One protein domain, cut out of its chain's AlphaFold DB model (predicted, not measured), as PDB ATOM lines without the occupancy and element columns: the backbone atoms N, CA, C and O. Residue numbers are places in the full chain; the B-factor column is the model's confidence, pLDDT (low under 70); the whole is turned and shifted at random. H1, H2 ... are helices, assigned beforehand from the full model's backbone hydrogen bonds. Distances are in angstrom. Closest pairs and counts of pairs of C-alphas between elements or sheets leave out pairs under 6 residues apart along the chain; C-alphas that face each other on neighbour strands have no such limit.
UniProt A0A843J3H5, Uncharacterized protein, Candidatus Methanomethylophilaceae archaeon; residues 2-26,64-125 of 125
ATOM      1  N   SER A   2       5.810  28.249 -36.165       81.38
ATOM      2  CA  SER A   2       6.553  28.913 -37.248       81.38
ATOM      3  C   SER A   2       7.860  29.527 -36.727       81.38
ATOM      4  O   SER A   2       7.943  29.881 -35.547       81.38
ATOM      5  N   ALA A   3       8.877  29.673 -37.587       81.00
ATOM      6  CA  ALA A   3      10.179  30.257 -37.231       81.00
ATOM      7  C   ALA A   3      10.035  31.640 -36.565       81.00
ATOM      8  O   ALA A   3      10.697  31.933 -35.569       81.00
ATOM      9  N   MET A   4       9.075  32.440 -37.038       86.00
ATOM     10  CA  MET A   4       8.724  33.738 -36.459       86.00
ATOM     11  C   MET A   4       8.336  33.651 -34.973       86.00
ATOM     12  O   MET A   4       8.802  34.451 -34.170       86.00
ATOM     13  N   GLY A   5       7.534  32.657 -34.572       87.19
ATOM     14  CA  GLY A   5       7.099  32.508 -33.178       87.19
ATOM     15  C   GLY A   5       8.249  32.199 -32.213       87.19
ATOM     16  O   GLY A   5       8.257  32.675 -31.077       87.19
ATOM     17  N   TYR A   6       9.259  31.454 -32.671       89.69
ATOM     18  CA  TYR A   6      10.469  31.210 -31.884       89.69
ATOM     19  C   TYR A   6      11.311  32.477 -31.716       89.69
ATOM     20  O   TYR A   6      11.813  32.722 -30.618       89.69
ATOM     21  N   LEU A   7      11.418  33.305 -32.761       89.19
ATOM     22  CA  LEU A   7      12.121  34.589 -32.693       89.19
ATOM     23  C   LEU A   7      11.427  35.573 -31.745       89.19
ATOM     24  O   LEU A   7      12.103  36.191 -30.926       89.19
ATOM     25  N   VAL A   8      10.091  35.650 -31.775       90.75
ATOM     26  CA  VAL A   8       9.321  36.475 -30.828       90.75
ATOM     27  C   VAL A   8       9.611  36.053 -29.388       90.75
ATOM     28  O   VAL A   8       9.979  36.884 -28.558       90.75
ATOM     29  N   ARG A   9       9.506  34.751 -29.089       91.31
ATOM     30  CA  ARG A   9       9.785  34.225 -27.745       91.31
ATOM     31  C   ARG A   9      11.226  34.502 -27.317       91.31
ATOM     32  O   ARG A   9      11.449  34.870 -26.168       91.31
ATOM     33  N   ARG A  10      12.197  34.335 -28.220       91.81
ATOM     34  CA  ARG A  10      13.609  34.641 -27.961       91.81
ATOM     35  C   ARG A  10      13.792  36.108 -27.576       91.81
ATOM     36  O   ARG A  10      14.390  36.369 -26.540       91.81
ATOM     37  N   ASN A  11      13.273  37.036 -28.376       90.38
ATOM     38  CA  ASN A  11      13.442  38.472 -28.140       90.38
ATOM     39  C   ASN A  11      12.794  38.907 -26.818       90.38
ATOM     40  O   ASN A  11      13.415  39.630 -26.044       90.38
ATOM     41  N   LEU A  12      11.599  38.389 -26.508       89.19
ATOM     42  CA  LEU A  12      10.948  38.629 -25.218       89.19
ATOM     43  C   LEU A  12      11.795  38.109 -24.052       89.19
ATOM     44  O   LEU A  12      12.020  38.827 -23.084       89.19
ATOM     45  N   LEU A  13      12.305  36.879 -24.141       90.62
ATOM     46  CA  LEU A  13      13.135  36.312 -23.079       90.62
ATOM     47  C   LEU A  13      14.441  37.084 -22.883       90.62
ATOM     48  O   LEU A  13      14.855  37.240 -21.743       90.62
ATOM     49  N   ILE A  14      15.086  37.551 -23.954       89.88
ATOM     50  CA  ILE A  14      16.316  38.348 -23.847       89.88
ATOM     51  C   ILE A  14      16.017  39.666 -23.129       89.88
ATOM     52  O   ILE A  14      16.678  39.962 -22.137       89.88
ATOM     53  N   TYR A  15      14.979  40.390 -23.560       88.25
ATOM     54  CA  TYR A  15      14.590  41.660 -22.948       88.25
ATOM     55  C   TYR A  15      14.224  41.502 -21.465       88.25
ATOM     56  O   TYR A  15      14.814  42.153 -20.616       88.25
ATOM     57  N   PHE A  16      13.307  40.590 -21.118       86.38
ATOM     58  CA  PHE A  16      12.845  40.433 -19.730       86.38
ATOM     59  C   PHE A  16      13.878  39.790 -18.794       86.38
ATOM     60  O   PHE A  16      13.801  39.967 -17.576       86.38
ATOM     61  N   LYS A  17      14.831  39.017 -19.324       90.69
ATOM     62  CA  LYS A  17      15.896  38.411 -18.513       90.69
ATOM     63  C   LYS A  17      17.002  39.414 -18.191       90.69
ATOM     64  O   LYS A  17      17.619  39.299 -17.130       90.69
ATOM     65  N   ASP A  18      17.236  40.389 -19.065       88.50
ATOM     66  CA  ASP A  18      18.172  41.479 -18.815       88.50
ATOM     67  C   ASP A  18      17.511  42.605 -18.005       88.50
ATOM     68  O   ASP A  18      16.917  43.547 -18.530       88.50
ATOM     69  N   ARG A  19      17.657  42.520 -16.680       84.00
ATOM     70  CA  ARG A  19      17.125  43.529 -15.753       84.00
ATOM     71  C   ARG A  19      17.694  44.923 -16.011       84.00
ATOM     72  O   ARG A  19      16.993  45.898 -15.765       84.00
ATOM     73  N   ALA A  20      18.941  45.031 -16.477       85.38
ATOM     74  CA  ALA A  20      19.536  46.328 -16.771       85.38
ATOM     75  C   ALA A  20      18.851  46.948 -17.989       85.38
ATOM     76  O   ALA A  20      18.447  48.105 -17.926       85.38
ATOM     77  N   SER A  21      18.630  46.169 -19.049       84.50
ATOM     78  CA  SER A  21      17.949  46.651 -20.254       84.50
ATOM     79  C   SER A  21      16.512  47.115 -19.978       84.50
ATOM     80  O   SER A  21      16.090  48.138 -20.519       84.50
ATOM     81  N   VAL A  22      15.777  46.421 -19.100       86.75
ATOM     82  CA  VAL A  22      14.428  46.842 -18.664       86.75
ATOM     83  C   VAL A  22      14.476  48.124 -17.827       86.75
ATOM     84  O   VAL A  22      13.635  49.000 -17.980       86.75
ATOM     85  N   LEU A  23      15.464  48.279 -16.943       87.25
ATOM     86  CA  LEU A  23      15.609  49.516 -16.170       87.25
ATOM     87  C   LEU A  23      16.005  50.701 -17.056       87.25
ATOM     88  O   LEU A  23      15.494  51.805 -16.876       87.25
ATOM     89  N   PHE A  24      16.893  50.479 -18.026       84.75
ATOM     90  CA  PHE A  24      17.321  51.519 -18.954       84.75
ATOM     91  C   PHE A  24      16.190  51.992 -19.869       84.75
ATOM     92  O   PHE A  24      16.148  53.180 -20.185       84.75
ATOM     93  N   SER A  25      15.239  51.126 -20.236       87.44
ATOM     94  CA  SER A  25      14.070  51.552 -21.013       87.44
ATOM     95  C   SER A  25      13.134  52.472 -20.218       87.44
ATOM     96  O   SER A  25      12.531  53.366 -20.799       87.44
ATOM     97  N   LEU A  26      13.087  52.346 -18.888       88.50
ATOM     98  CA  LEU A  26      12.320  53.229 -17.996       88.50
ATOM     99  C   LEU A  26      13.109  54.458 -17.513       88.50
ATOM    100  O   LEU A  26      12.542  55.357 -16.890       88.50
ATOM    101  N   VAL A  64      -2.677  70.245 -14.380       88.25
ATOM    102  CA  VAL A  64      -1.251  70.160 -14.727       88.25
ATOM    103  C   VAL A  64      -0.709  68.764 -14.427       88.25
ATOM    104  O   VAL A  64      -0.057  68.169 -15.284       88.25
ATOM    105  N   ASP A  65      -1.031  68.220 -13.253       88.94
ATOM    106  CA  ASP A  65      -0.651  66.869 -12.848       88.94
ATOM    107  C   ASP A  65      -1.189  65.840 -13.867       88.94
ATOM    108  O   ASP A  65      -0.421  65.040 -14.403       88.94
ATOM    109  N   SER A  66      -2.474  65.909 -14.239       90.50
ATOM    110  CA  SER A  66      -3.075  64.985 -15.220       90.50
ATOM    111  C   SER A  66      -2.467  65.111 -16.621       90.50
ATOM    112  O   SER A  66      -2.253  64.102 -17.296       90.50
ATOM    113  N   TRP A  67      -2.167  66.334 -17.068       90.12
ATOM    114  CA  TRP A  67      -1.555  66.578 -18.375       90.12
ATOM    115  C   TRP A  67      -0.148  65.983 -18.462       90.12
ATOM    116  O   TRP A  67       0.179  65.293 -19.431       90.12
ATOM    117  N   VAL A  68       0.667  66.185 -17.426       90.75
ATOM    118  CA  VAL A  68       2.015  65.615 -17.383       90.75
ATOM    119  C   VAL A  68       1.965  64.094 -17.252       90.75
ATOM    120  O   VAL A  68       2.713  63.413 -17.953       90.75
ATOM    121  N   PHE A  69       1.051  63.535 -16.451       90.62
ATOM    122  CA  PHE A  69       0.850  62.083 -16.386       90.62
ATOM    123  C   PHE A  69       0.478  61.483 -17.749       90.62
ATOM    124  O   PHE A  69       1.035  60.452 -18.127       90.62
ATOM    125  N   ALA A  70      -0.393  62.138 -18.522       92.25
ATOM    126  CA  ALA A  70      -0.710  61.709 -19.885       92.25
ATOM    127  C   ALA A  70       0.530  61.727 -20.800       92.25
ATOM    128  O   ALA A  70       0.743  60.796 -21.578       92.25
ATOM    129  N   GLY A  71       1.386  62.746 -20.668       90.44
ATOM    130  CA  GLY A  71       2.663  62.820 -21.380       90.44
ATOM    131  C   GLY A  71       3.621  61.688 -20.999       90.44
ATOM    132  O   GLY A  71       4.194  61.040 -21.875       90.44
ATOM    133  N   ILE A  72       3.751  61.400 -19.702       91.25
ATOM    134  CA  ILE A  72       4.595  60.314 -19.190       91.25
ATOM    135  C   ILE A  72       4.144  58.960 -19.749       91.25
ATOM    136  O   ILE A  72       4.987  58.202 -20.224       91.25
ATOM    137  N   LEU A  73       2.836  58.676 -19.769       89.88
ATOM    138  CA  LEU A  73       2.298  57.437 -20.349       89.88
ATOM    139  C   LEU A  73       2.690  57.268 -21.826       89.88
ATOM    140  O   LEU A  73       3.058  56.172 -22.249       89.88
ATOM    141  N   GLY A  74       2.684  58.355 -22.602       90.06
ATOM    142  CA  GLY A  74       3.166  58.335 -23.985       90.06
ATOM    143  C   GLY A  74       4.663  58.023 -24.091       90.06
ATOM    144  O   GLY A  74       5.076  57.208 -24.917       90.06
ATOM    145  N   ILE A  75       5.483  58.629 -23.229       90.69
ATOM    146  CA  ILE A  75       6.941  58.431 -23.216       90.69
ATOM    147  C   ILE A  75       7.302  56.987 -22.844       90.69
ATOM    148  O   ILE A  75       8.195  56.415 -23.473       90.69
ATOM    149  N   VAL A  76       6.611  56.375 -21.872       90.25
ATOM    150  CA  VAL A  76       6.829  54.970 -21.466       90.25
ATOM    151  C   VAL A  76       6.696  54.039 -22.672       90.25
ATOM    152  O   VAL A  76       7.602  53.257 -22.943       90.25
ATOM    153  N   SER A  77       5.624  54.178 -23.457       89.62
ATOM    154  CA  SER A  77       5.383  53.315 -24.621       89.62
ATOM    155  C   SER A  77       6.502  53.410 -25.669       89.62
ATOM    156  O   SER A  77       6.985  52.396 -26.187       89.62
ATOM    157  N   VAL A  78       6.972  54.631 -25.946       89.88
ATOM    158  CA  VAL A  78       8.052  54.876 -26.915       89.88
ATOM    159  C   VAL A  78       9.379  54.310 -26.412       89.88
ATOM    160  O   VAL A  78      10.106  53.653 -27.158       89.88
ATOM    161  N   THR A  79       9.695  54.540 -25.141       90.44
ATOM    162  CA  THR A  79      10.983  54.162 -24.545       90.44
ATOM    163  C   THR A  79      11.082  52.659 -24.274       90.44
ATOM    164  O   THR A  79      12.123  52.067 -24.559       90.44
ATOM    165  N   ALA A  80       9.988  52.003 -23.873       89.81
ATOM    166  CA  ALA A  80       9.890  50.544 -23.789       89.81
ATOM    167  C   ALA A  80      10.069  49.880 -25.165       89.81
ATOM    168  O   ALA A  80      10.833  48.919 -25.308       89.81
ATOM    169  N   SER A  81       9.433  50.438 -26.203       91.19
ATOM    170  CA  SER A  81       9.598  49.963 -27.580       91.19
ATOM    171  C   SER A  81      11.051  50.103 -28.045       91.19
ATOM    172  O   SER A  81      11.636  49.135 -28.537       91.19
ATOM    173  N   ALA A  82      11.675  51.264 -27.817       89.75
ATOM    174  CA  ALA A  82      13.084  51.500 -28.135       89.75
ATOM    175  C   ALA A  82      14.025  50.542 -27.380       89.75
ATOM    176  O   ALA A  82      14.933  49.974 -27.985       89.75
ATOM    177  N   GLY A  83      13.767  50.292 -26.093       89.31
ATOM    178  CA  GLY A  83      14.533  49.340 -25.287       89.31
ATOM    179  C   GLY A  83      14.449  47.906 -25.814       89.31
ATOM    180  O   GLY A  83      15.449  47.195 -25.834       89.31
ATOM    181  N   SER A  84      13.286  47.479 -26.308       89.44
ATOM    182  CA  SER A  84      13.141  46.149 -26.915       89.44
ATOM    183  C   SER A  84      13.840  46.025 -28.277       89.44
ATOM    184  O   SER A  84      14.402  44.973 -28.596       89.44
ATOM    185  N   LEU A  85      13.879  47.112 -29.060       91.12
ATOM    186  CA  LEU A  85      14.587  47.172 -30.341       91.12
ATOM    187  C   LEU A  85      16.109  47.096 -30.178       91.12
ATOM    188  O   LEU A  85      16.797  46.728 -31.130       91.12
ATOM    189  N   GLN A  86      16.641  47.345 -28.979       89.19
ATOM    190  CA  GLN A  86      18.058  47.141 -28.680       89.19
ATOM    191  C   GLN A  86      18.513  45.709 -29.008       89.19
ATOM    192  O   GLN A  86      19.595  45.527 -29.558       89.19
ATOM    193  N   CYS A  87      17.651  44.698 -28.824       88.38
ATOM    194  CA  CYS A  87      17.949  43.318 -29.228       88.38
ATOM    195  C   CYS A  87      18.262  43.192 -30.729       88.38
ATOM    196  O   CYS A  87      19.139  42.422 -31.121       88.38
ATOM    197  N   MET A  88      17.569  43.954 -31.585       90.69
ATOM    198  CA  MET A  88      17.847  43.980 -33.023       90.69
ATOM    199  C   MET A  88      19.209  44.625 -33.304       90.69
ATOM    200  O   MET A  88      19.937  44.160 -34.183       90.69
ATOM    201  N   VAL A  89      19.563  45.691 -32.586       90.38
ATOM    202  CA  VAL A  89      20.868  46.354 -32.722       90.38
ATOM    203  C   VAL A  89      21.986  45.402 -32.294       90.38
ATOM    204  O   VAL A  89      22.922  45.180 -33.061       90.38
ATOM    205  N   ASP A  90      21.839  44.747 -31.147       89.69
ATOM    206  CA  ASP A  90      22.817  43.795 -30.618       89.69
ATOM    207  C   ASP A  90      23.005  42.582 -31.542       89.69
ATOM    208  O   ASP A  90      24.123  42.096 -31.729       89.69
ATOM    209  N   ASP A  91      21.936  42.108 -32.184       88.94
ATOM    210  CA  ASP A  91      22.005  41.030 -33.175       88.94
ATOM    211  C   ASP A  91      22.700  41.455 -34.483       88.94
ATOM    212  O   ASP A  91      23.303  40.611 -35.158       88.94
ATOM    213  N   ASN A  92      22.668  42.746 -34.840       88.81
ATOM    214  CA  ASN A  92      23.494  43.284 -35.927       88.81
ATOM    215  C   ASN A  92      24.969  43.375 -35.508       88.81
ATOM    216  O   ASN A  92      25.838  42.973 -36.279       88.81
ATOM    217  N   LEU A  93      25.253  43.871 -34.297       90.50
ATOM    218  CA  LEU A  93      26.618  44.074 -33.792       90.50
ATOM    219  C   LEU A  93      27.366  42.756 -33.563       90.50
ATOM    220  O   LEU A  93      28.535  42.631 -33.913       90.50
ATOM    221  N   SER A  94      26.683  41.753 -33.012       88.56
ATOM    222  CA  SER A  94      27.260  40.436 -32.708       88.56
ATOM    223  C   SER A  94      27.389  39.514 -33.926       88.56
ATOM    224  O   SER A  94      27.875  38.394 -33.797       88.56
ATOM    225  N   GLY A  95      26.932  39.946 -35.104       86.19
ATOM    226  CA  GLY A  95      26.962  39.141 -36.324       86.19
ATOM    227  C   GLY A  95      25.895  38.044 -36.401       86.19
ATOM    228  O   GLY A  95      25.748  37.450 -37.468       86.19
ATOM    229  N   ARG A  96      25.077  37.829 -35.357       84.38
ATOM    230  CA  ARG A  96      24.001  36.812 -35.339       84.38
ATOM    231  C   ARG A  96      23.002  36.974 -36.479       84.38
ATOM    232  O   ARG A  96      22.452  35.995 -36.977       84.38
ATOM    233  N   LYS A  97      22.790  38.208 -36.947       83.31
ATOM    234  CA  LYS A  97      21.971  38.461 -38.139       83.31
ATOM    235  C   LYS A  97      22.484  37.723 -39.379       83.31
ATOM    236  O   LYS A  97      21.672  37.274 -40.182       83.31
ATOM    237  N   ARG A  98      23.806  37.575 -39.538       82.44
ATOM    238  CA  ARG A  98      24.403  36.806 -40.643       82.44
ATOM    239  C   ARG A  98      24.120  35.316 -40.486       82.44
ATOM    240  O   ARG A  98      23.745  34.686 -41.468       82.44
ATOM    241  N   ASP A  99      24.196  34.789 -39.268       86.31
ATOM    242  CA  ASP A  99      23.906  33.377 -38.989       86.31
ATOM    243  C   ASP A  99      22.448  33.020 -39.318       86.31
ATOM    244  O   ASP A  99      22.173  31.960 -39.888       86.31
ATOM    245  N   PHE A 100      21.509  33.935 -39.049       83.00
ATOM    246  CA  PHE A 100      20.100  33.757 -39.410       83.00
ATOM    247  C   PHE A 100      19.853  33.708 -40.924       83.00
ATOM    248  O   PHE A 100      18.982  32.972 -41.383       83.00
ATOM    249  N   ILE A 101      20.626  34.461 -41.712       82.38
ATOM    250  CA  ILE A 101      20.512  34.455 -43.179       82.38
ATOM    251  C   ILE A 101      21.001  33.114 -43.750       82.38
ATOM    252  O   ILE A 101      20.418  32.601 -44.702       82.38
ATOM    253  N   VAL A 102      22.028  32.512 -43.140       86.31
ATOM    254  CA  VAL A 102      22.569  31.207 -43.562       86.31
ATOM    255  C   VAL A 102      21.626  30.049 -43.198       86.31
ATOM    256  O   VAL A 102      21.576  29.046 -43.903       86.31
ATOM    257  N   THR A 103      20.811  30.192 -42.148       82.69
ATOM    258  CA  THR A 103      19.879  29.152 -41.665       82.69
ATOM    259  C   THR A 103      18.515  29.131 -42.371       82.69
ATOM    260  O   THR A 103      17.568  28.525 -41.874       82.69
ATOM    261  N   SER A 104      18.402  29.722 -43.568       76.94
ATOM    262  CA  SER A 104      17.168  29.745 -44.378       76.94
ATOM    263  C   SER A 104      15.963  30.428 -43.706       76.94
ATOM    264  O   SER A 104      14.820  30.208 -44.111       76.94
ATOM    265  N   ILE A 105      16.197  31.292 -42.712       84.81
ATOM    266  CA  ILE A 105      15.150  32.144 -42.136       84.81
ATOM    267  C   ILE A 105      14.875  33.285 -43.109       84.81
ATOM    268  O   ILE A 105      15.786  34.005 -43.528       84.81
ATOM    269  N   LYS A 106      13.606  33.482 -43.469       85.56
ATOM    270  CA  LYS A 106      13.256  34.520 -44.437       85.56
ATOM    271  C   LYS A 106      13.313  35.910 -43.779       85.56
ATOM    272  O   LYS A 106      12.928  36.051 -42.616       85.56
ATOM    273  N   PRO A 107      13.708  36.971 -44.508       82.88
ATOM    274  CA  PRO A 107      13.843  38.315 -43.938       82.88
ATOM    275  C   PRO A 107      12.561  38.851 -43.283       82.88
ATOM    276  O   PRO A 107      12.630  39.532 -42.262       82.88
ATOM    277  N   TYR A 108      11.389  38.506 -43.828       85.12
ATOM    278  CA  TYR A 108      10.103  38.926 -43.269       85.12
ATOM    279  C   TYR A 108       9.773  38.237 -41.938       85.12
ATOM    280  O   TYR A 108       9.121  38.839 -41.093       85.12
ATOM    281  N   GLU A 109      10.234  37.000 -41.717       86.81
ATOM    282  CA  GLU A 109      10.026  36.288 -40.448       86.81
ATOM    283  C   GLU A 109      10.895  36.892 -39.345       86.81
ATOM    284  O   GLU A 109      10.471  36.983 -38.194       86.81
ATOM    285  N   MET A 110      12.089  37.362 -39.712       86.94
ATOM    286  CA  MET A 110      12.979  38.082 -38.808       86.94
ATOM    287  C   MET A 110      12.421  39.464 -38.452       86.94
ATOM    288  O   MET A 110      12.317  39.796 -37.272       86.94
ATOM    289  N   ALA A 111      12.005  40.242 -39.457       88.56
ATOM    290  CA  ALA A 111      11.380  41.547 -39.242       88.56
ATOM    291  C   ALA A 111      10.089  41.425 -38.413       88.56
ATOM    292  O   ALA A 111       9.920  42.145 -37.432       88.56
ATOM    293  N   GLY A 112       9.223  40.462 -38.743       89.00
ATOM    294  CA  GLY A 112       8.008  40.172 -37.978       89.00
ATOM    295  C   GLY A 112       8.307  39.757 -36.537       89.00
ATOM    296  O   GLY A 112       7.627  40.207 -35.619       89.00
ATOM    297  N   GLY A 113       9.370  38.977 -36.322       89.81
ATOM    298  CA  GLY A 113       9.842  38.601 -34.991       89.81
ATOM    299  C   GLY A 113      10.193  39.803 -34.110       89.81
ATOM    300  O   GLY A 113       9.758  39.849 -32.962       89.81
ATOM    301  N   TYR A 114      10.927  40.785 -34.647       91.38
ATOM    302  CA  TYR A 114      11.273  42.015 -33.920       91.38
ATOM    303  C   TYR A 114      10.067  42.931 -33.701       91.38
ATOM    304  O   TYR A 114       9.891  43.456 -32.603       91.38
ATOM    305  N   ILE A 115       9.216  43.112 -34.715       92.56
ATOM    306  CA  ILE A 115       8.047  44.001 -34.628       92.56
ATOM    307  C   ILE A 115       7.045  43.471 -33.599       92.56
ATOM    308  O   ILE A 115       6.618  44.210 -32.718       92.56
ATOM    309  N   ILE A 116       6.709  42.179 -33.663       92.88
ATOM    310  CA  ILE A 116       5.744  41.569 -32.740       92.88
ATOM    311  C   ILE A 116       6.305  41.538 -31.318       92.88
ATOM    312  O   ILE A 116       5.568  41.823 -30.378       92.88
ATOM    313  N   SER A 117       7.600  41.240 -31.132       91.75
ATOM    314  CA  SER A 117       8.195  41.305 -29.792       91.75
ATOM    315  C   SER A 117       8.182  42.725 -29.233       91.75
ATOM    316  O   SER A 117       7.847  42.898 -28.069       91.75
ATOM    317  N   THR A 118       8.487  43.730 -30.059       92.44
ATOM    318  CA  THR A 118       8.471  45.149 -29.658       92.44
ATOM    319  C   THR A 118       7.074  45.588 -29.242       92.44
ATOM    320  O   THR A 118       6.900  46.176 -28.179       92.44
ATOM    321  N   PHE A 119       6.064  45.232 -30.038       92.50
ATOM    322  CA  PHE A 119       4.667  45.519 -29.729       92.50
ATOM    323  C   PHE A 119       4.223  44.873 -28.411       92.50
ATOM    324  O   PHE A 119       3.601  45.528 -27.582       92.50
ATOM    325  N   LEU A 120       4.575  43.602 -28.186       92.56
ATOM    326  CA  LEU A 120       4.251  42.909 -26.938       92.56
ATOM    327  C   LEU A 120       4.962  43.529 -25.732       92.56
ATOM    328  O   LEU A 120       4.343  43.662 -24.683       92.56
ATOM    329  N   VAL A 121       6.228  43.934 -25.867       90.94
ATOM    330  CA  VAL A 121       6.938  44.637 -24.787       90.94
ATOM    331  C   VAL A 121       6.255  45.962 -24.466       90.94
ATOM    332  O   VAL A 121       5.975  46.210 -23.299       90.94
ATOM    333  N   GLY A 122       5.939  46.774 -25.477       89.56
ATOM    334  CA  GLY A 122       5.265  48.060 -25.285       89.56
ATOM    335  C   GLY A 122       3.821  47.957 -24.780       89.56
ATOM    336  O   GLY A 122       3.287  48.956 -24.319       89.56
ATOM    337  N   LEU A 123       3.186  46.784 -24.877       89.38
ATOM    338  CA  LEU A 123       1.859  46.514 -24.310       89.38
ATOM    339  C   LEU A 123       1.927  45.995 -22.864       89.38
ATOM    340  O   LEU A 123       0.971  46.164 -22.112       89.38
ATOM    341  N   ILE A 124       3.017  45.315 -22.494       87.94
ATOM    342  CA  ILE A 124       3.209  44.733 -21.155       87.94
ATOM    343  C   ILE A 124       3.821  45.745 -20.175       87.94
ATOM    344  O   ILE A 124       3.503  45.687 -18.987       87.94
ATOM    345  N   MET A 125       4.732  46.597 -20.653       83.56
ATOM    346  CA  MET A 125       5.364  47.683 -19.888       83.56
ATOM    347  C   MET A 125       4.435  48.890 -19.791       83.56
ATOM    348  O   MET A 125       4.314  49.427 -18.669       83.56
TER     349      MET A 125
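Overview. This is residues 2 to 26 and 64 to 125 of the 125 residues of an uncharacterized protein of Candidatus Methanomethylophilaceae archaeon (UniProt A0A843J3H5). Long helix H3 makes the longest axis: its residues 64 to 74 stick out free, its later part packs with H1, H2 and H5 in a body of mostly crossed helices, and short H4 is near its other end. The 87 printed residues, all helix by class, have five named helices, H1 to H5. The whole is only just loose, close to compact, with a radius of gyration of the C-alphas of 14.8 A and spans of 54 by 23 by 17 A.

Along the chain. H1, residues 3 to 17, begins at C-alpha 3 (10.179, 30.257, -37.231). H2 is residues 19 to 26, H3 residues 64 to 93, 42.7 A long, and H4 residues 96 to 102. H5, residues 107 to 124, ends at C-alpha 124 (3.209, 44.733, -21.155).

Arrangement. H1 touches H5, closest at the C-alphas of Val 8 and Gly 113, 4.7 A. H3, with residues 77 to 88 alone, touches H5 at a shallow tilt of 32 degrees, opposite ways, closest at the C-alphas of Ser 81 and Gly 122, 5.3 A. H2 touches H3, closest at the C-alphas of Ser 25 and Gly 83, 4.8 A. Every O i to N i+4 pair is within hydrogen-bond range in H1, H4 and H5, 3 of 4 in H2, 24 of 26 in H3.

Size, cuts and confidence. Residues 27 to 63 are not printed; C-alphas 26 and 64 are 21.9 A apart across this cut. No printed residue is under 70 in pLDDT.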